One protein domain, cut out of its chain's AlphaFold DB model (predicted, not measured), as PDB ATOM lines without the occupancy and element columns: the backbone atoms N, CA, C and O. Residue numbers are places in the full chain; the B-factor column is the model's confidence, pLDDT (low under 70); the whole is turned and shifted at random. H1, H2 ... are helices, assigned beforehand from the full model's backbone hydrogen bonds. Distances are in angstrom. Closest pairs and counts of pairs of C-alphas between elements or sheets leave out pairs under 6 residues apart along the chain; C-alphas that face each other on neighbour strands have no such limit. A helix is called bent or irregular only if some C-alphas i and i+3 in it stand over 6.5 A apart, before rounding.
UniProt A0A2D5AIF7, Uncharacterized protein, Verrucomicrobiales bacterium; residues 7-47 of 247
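What this domain is: This is residues 7 to 47 of the 247 residues of an uncharacterized protein of Verrucomicrobiales bacterium (UniProt A0A2D5AIF7). A flat, open arch. The longer helix H1 makes one limb, residues 30 to 39 curve round as its crown, and the shorter helix H2 makes the other limb; before H1, residues 7 to 16 make a hook that brings Val 7 into the hollow between the limbs. The printed part has 41 residues with two named helices, H1 then H2, and no named strand; the class is all helix, although the helices hold 20 of the 41 residues, under half. The whole is loose, with a radius of gyration of the C-alphas of 11.4 A, and spans 29 by 22 by 9 A along its three main axes.

How they stand to each other: The longest helix is H1, residues 17 to 29. A short link of 10 residues joins it to H2, residues 40 to 46. H1 and H2 are apart, with no C-alpha of the one within 8 A of the other. The z coordinate of the C-alphas goes from 12.702 at Pro 17 to -0.262 at Ser 29 in H1, and from 8.228 at Gly 40 to 17.918 at Arg 46 in H2. In both H1 and H2, every pair of O i and N i+4 is within hydrogen-bond range.

Where its parts are: H1 measures 18.5 A from C-alpha 17 at (-28.768, 36.576, 12.702) to C-alpha 29 at (-39.507, 44.297, -0.262). H2 measures 10.1 A from its first to its last C-alpha and ends with C-alpha 46 at (-50.792, 50.321, 17.918). Neither helix is bent.

The domain as a whole: The two C-alphas farthest apart are those of Pro 17 and Glu 47, 29.9 A. The C-alphas of Val 7 and Glu 47, the first and last printed residues, are 18.1 A apart. Residues 28 to 33, of which 28 and 29 belong to H1, stand free. The printed part has no cut. Its mean pLDDT is 92.0, and no printed residue is under 70.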
ATOM      1  N   VAL A   7     -38.835  45.035  12.504       91.56
ATOM      2  CA  VAL A   7     -38.354  44.189  13.608       91.56
ATOM      3  C   VAL A   7     -38.987  44.561  14.951       91.56
ATOM      4  O   VAL A   7     -39.224  43.675  15.768       91.56
ATOM      5  N   ASP A   8     -39.344  45.832  15.150       90.44
ATOM      6  CA  ASP A   8     -39.891  46.344  16.413       90.44
ATOM      7  C   ASP A   8     -41.307  45.808  16.694       90.44
ATOM      8  O   ASP A   8     -41.804  45.888  17.815       90.44
ATOM      9  N   PHE A   9     -41.953  45.218  15.683       89.62
ATOM     10  CA  PHE A   9     -43.274  44.605  15.782       89.62
ATOM     11  C   PHE A   9     -43.215  43.112  16.167       89.62
ATOM     12  O   PHE A   9     -44.250  42.502  16.418       89.62
ATOM     13  N   PHE A  10     -42.034  42.487  16.249       86.81
ATOM     14  CA  PHE A  10     -41.906  41.073  16.631       86.81
ATOM     15  C   PHE A  10     -41.451  40.918  18.085       86.81
ATOM     16  O   PHE A  10     -40.280  41.084  18.409       86.81
ATOM     17  N   THR A  11     -42.365  40.521  18.971       77.94
ATOM     18  CA  THR A  11     -42.060  40.329  20.403       77.94
ATOM     19  C   THR A  11     -41.466  38.953  20.719       77.94
ATOM     20  O   THR A  11     -40.623  38.828  21.604       77.94
ATOM     21  N   TYR A  12     -41.877  37.907  19.997       76.62
ATOM     22  CA  TYR A  12     -41.520  36.519  20.311       76.62
ATOM     23  C   TYR A  12     -40.806  35.836  19.142       76.62
ATOM     24  O   TYR A  12     -41.400  35.082  18.373       76.62
ATOM     25  N   PHE A  13     -39.501  36.083  19.016       86.62
ATOM     26  CA  PHE A  13     -38.621  35.362  18.093       86.62
ATOM     27  C   PHE A  13     -37.237  35.137  18.722       86.62
ATOM     28  O   PHE A  13     -36.878  35.770  19.709       86.62
ATOM     29  N   LYS A  14     -36.450  34.201  18.174       85.88
ATOM     30  CA  LYS A  14     -35.166  33.765  18.762       85.88
ATOM     31  C   LYS A  14     -34.036  34.789  18.597       85.88
ATOM     32  O   LYS A  14     -32.939  34.546  19.089       85.88
ATOM     33  N   ASN A  15     -34.286  35.884  17.879       87.81
ATOM     34  CA  ASN A  15     -33.332  36.956  17.609       87.81
ATOM     35  C   ASN A  15     -31.991  36.472  17.023       87.81
ATOM     36  O   ASN A  15     -30.924  37.001  17.331       87.81
ATOM     37  N   THR A  16     -32.026  35.422  16.195       94.75
ATOM     38  CA  THR A  16     -30.817  34.915  15.529       94.75
ATOM     39  C   THR A  16     -30.451  35.795  14.328       94.75
ATOM     40  O   THR A  16     -31.345  36.419  13.746       94.75
ATOM     41  N   PRO A  17     -29.179  35.804  13.878       96.62
ATOM     42  CA  PRO A  17     -28.768  36.576  12.702       96.62
ATOM     43  C   PRO A  17     -29.641  36.309  11.469       96.62
ATOM     44  O   PRO A  17     -30.121  37.246  10.840       96.62
ATOM     45  N   ASN A  18     -29.949  35.037  11.193       95.56
ATOM     46  CA  ASN A  18     -30.787  34.658  10.052       95.56
ATOM     47  C   ASN A  18     -32.224  35.193  10.171       95.56
ATOM     48  O   ASN A  18     -32.837  35.528   9.161       95.56
ATOM     49  N   GLN A  19     -32.787  35.265  11.384       93.56
ATOM     50  CA  GLN A  19     -34.134  35.805  11.595       93.56
ATOM     51  C   GLN A  19     -34.166  37.320  11.392       93.56
ATOM     52  O   GLN A  19     -35.059  37.820  10.713       93.56
ATOM     53  N   LEU A  20     -33.168  38.032  11.917       94.19
ATOM     54  CA  LEU A  20     -33.017  39.472  11.713       94.19
ATOM     55  C   LEU A  20     -32.823  39.819  10.234       94.19
ATOM     56  O   LEU A  20     -33.495  40.709   9.717       94.19
ATOM     57  N   GLU A  21     -31.962  39.079   9.533       95.69
ATOM     58  CA  GLU A  21     -31.750  39.252   8.095       95.69
ATOM     59  C   GLU A  21     -33.030  38.975   7.298       95.69
ATOM     60  O   GLU A  21     -33.382  39.744   6.405       95.69
ATOM     61  N   SER A  22     -33.781  37.932   7.661       94.75
ATOM     62  CA  SER A  22     -35.060  37.615   7.012       94.75
ATOM     63  C   SER A  22     -36.081  38.749   7.165       94.75
ATOM     64  O   SER A  22     -36.743  39.114   6.192       94.75
ATOM     65  N   ILE A  23     -36.188  39.346   8.358       94.50
ATOM     66  CA  ILE A  23     -37.080  40.487   8.615       94.50
ATOM     67  C   ILE A  23     -36.614  41.725   7.836       94.50
ATOM     68  O   ILE A  23     -37.436  42.415   7.239       94.50
ATOM     69  N   ALA A  24     -35.305  41.980   7.771       93.94
ATOM     70  CA  ALA A  24     -34.749  43.088   6.997       93.94
ATOM     71  C   ALA A  24     -35.006  42.933   5.487       93.94
ATOM     72  O   ALA A  24     -35.348  43.905   4.810       93.94
ATOM     73  N   LEU A  25     -34.886  41.713   4.951       96.31
ATOM     74  CA  LEU A  25     -35.217  41.400   3.559       96.31
ATOM     75  C   LEU A  25     -36.709  41.597   3.272       96.31
ATOM     76  O   LEU A  25     -37.053  42.156   2.228       96.31
ATOM     77  N   LEU A  26     -37.585  41.190   4.197       94.88
ATOM     78  CA  LEU A  26     -39.023  41.439   4.102       94.88
ATOM     79  C   LEU A  26     -39.330  42.941   4.120       94.88
ATOM     80  O   LEU A  26     -40.031  43.427   3.241       94.88
ATOM     81  N   GLN A  27     -38.759  43.702   5.053       94.50
ATOM     82  CA  GLN A  27     -38.950  45.153   5.100       94.50
ATOM     83  C   GLN A  27     -38.488  45.828   3.804       94.50
ATOM     84  O   GLN A  27     -39.167  46.712   3.293       94.50
ATOM     85  N   LYS A  28     -37.359  45.392   3.234       94.19
ATOM     86  CA  LYS A  28     -36.829  45.935   1.975       94.19
ATOM     87  C   LYS A  28     -37.735  45.659   0.770       94.19
ATOM     88  O   LYS A  28     -37.662  46.397  -0.210       94.19
ATOM     89  N   SER A  29     -38.550  44.605   0.808       95.44
ATOM     90  CA  SER A  29     -39.507  44.297  -0.262       95.44
ATOM     91  C   SER A  29     -40.853  45.008  -0.093       95.44
ATOM     92  O   SER A  29     -41.642  45.043  -1.040       95.44
ATOM     93  N   MET A  30     -41.117  45.606   1.074       93.88
ATOM     94  CA  MET A  30     -42.337  46.365   1.327       93.88
ATOM     95  C   MET A  30     -42.275  47.758   0.679       93.88
ATOM     96  O   MET A  30     -41.255  48.439   0.777       93.88
ATOM     97  N   PRO A  31     -43.370  48.233   0.058       94.69
ATOM     98  CA  PRO A  31     -43.478  49.621  -0.374       94.69
ATOM     99  C   PRO A  31     -43.319  50.599   0.797       94.69
ATOM    100  O   PRO A  31     -43.913  50.387   1.855       94.69
ATOM    101  N   ASP A  32     -42.633  51.724   0.572       92.94
ATOM    102  CA  ASP A  32     -42.447  52.787   1.576       92.94
ATOM    103  C   ASP A  32     -43.774  53.269   2.188       92.94
ATOM    104  O   ASP A  32     -43.819  53.633   3.360       92.94
ATOM    105  N   SER A  33     -44.875  53.225   1.429       93.19
ATOM    106  CA  SER A  33     -46.215  53.590   1.910       93.19
ATOM    107  C   SER A  33     -46.709  52.714   3.065       93.19
ATOM    108  O   SER A  33     -47.525  53.163   3.868       93.19
ATOM    109  N   LEU A  34     -46.225  51.472   3.165       93.88
ATOM    110  CA  LEU A  34     -46.532  50.561   4.266       93.88
ATOM    111  C   LEU A  34     -45.599  50.752   5.468       93.88
ATOM    112  O   LEU A  34     -45.907  50.230   6.531       93.88
ATOM    113  N   LEU A  35     -44.502  51.500   5.339       93.94
ATOM    114  CA  LEU A  35     -43.509  51.733   6.398       93.94
ATOM    115  C   LEU A  35     -43.649  53.141   6.999       93.94
ATOM    116  O   LEU A  35     -42.664  53.844   7.253       93.94
ATOM    117  N   THR A  36     -44.901  53.563   7.194       93.75
ATOM    118  CA  THR A  36     -45.265  54.862   7.772       93.75
ATOM    119  C   THR A  36     -46.107  54.674   9.036       93.75
ATOM    120  O   THR A  36     -46.894  53.726   9.092       93.75
ATOM    121  N   PRO A  37     -46.040  55.602  10.013       92.06
ATOM    122  CA  PRO A  37     -46.869  55.540  11.221       92.06
ATOM    123  C   PRO A  37     -48.377  55.516  10.937       92.06
ATOM    124  O   PRO A  37     -49.163  55.046  11.753       92.06
ATOM    125  N   THR A  38     -48.780  56.044   9.780       93.44
ATOM    126  CA  THR A  38     -50.173  56.157   9.331       93.44
ATOM    127  C   THR A  38     -50.636  54.987   8.466       93.44
ATOM    128  O   THR A  38     -51.790  54.968   8.041       93.44
ATOM    129  N   ALA A  39     -49.763  54.024   8.153       94.88
ATOM    130  CA  ALA A  39     -50.167  52.837   7.412       94.88
ATOM    131  C   ALA A  39     -51.232  52.073   8.212       94.88
ATOM    132  O   ALA A  39     -51.091  51.888   9.419       94.88
ATOM    133  N   GLY A  40     -52.290  51.602   7.543       94.31
ATOM    134  CA  GLY A  40     -53.450  51.015   8.228       94.31
ATOM    135  C   GLY A  40     -53.100  49.862   9.177       94.31
ATOM    136  O   GLY A  40     -53.694  49.748  10.244       94.31
ATOM    137  N   TRP A  41     -52.095  49.047   8.838       93.44
ATOM    138  CA  TRP A  41     -51.627  47.964   9.708       93.44
ATOM    139  C   TRP A  41     -50.835  48.471  10.927       93.44
ATOM    140  O   TRP A  41     -50.988  47.910  12.005       93.44
ATOM    141  N   VAL A  42     -50.049  49.547  10.788       94.06
ATOM    142  CA  VAL A  42     -49.311  50.173  11.903       94.06
ATOM    143  C   VAL A  42     -50.288  50.810  12.882       94.06
ATOM    144  O   VAL A  42     -50.169  50.611  14.089       94.06
ATOM    145  N   VAL A  43     -51.287  51.525  12.357       93.75
ATOM    146  CA  VAL A  43     -52.372  52.102  13.160       93.75
ATOM    147  C   VAL A  43     -53.117  50.995  13.900       93.75
ATOM    148  O   VAL A  43     -53.308  51.108  15.105       93.75
ATOM    149  N   LYS A  44     -53.471  49.899  13.216       90.62
ATOM    150  CA  LYS A  44     -54.179  48.773  13.836       90.62
ATOM    151  C   LYS A  44     -53.347  48.044  14.894       90.62
ATOM    152  O   LYS A  44     -53.895  47.648  15.911       90.62
ATOM    153  N   TRP A  45     -52.044  47.870  14.672       89.31
ATOM    154  CA  TRP A  45     -51.137  47.236  15.636       89.31
ATOM    155  C   TRP A  45     -50.974  48.053  16.922       89.31
ATOM    156  O   TRP A  45     -50.843  47.494  18.004       89.31
ATOM    157  N   ARG A  46     -50.943  49.384  16.794       89.94
ATOM    158  CA  ARG A  46     -50.792  50.321  17.918       89.94
ATOM    159  C   ARG A  46     -52.114  50.705  18.568       89.94
ATOM    160  O   ARG A  46     -52.092  51.403  19.579       89.94
ATOM    161  N   GLU A  47     -53.237  50.315  17.974       88.00
ATOM    162  CA  GLU A  47     -54.548  50.513  18.572       88.00
ATOM    163  C   GLU A  47     -54.554  49.767  19.912       88.00
ATOM    164  O   GLU A  47     -54.337  48.552  19.917       88.00
TER     165      GLU A  47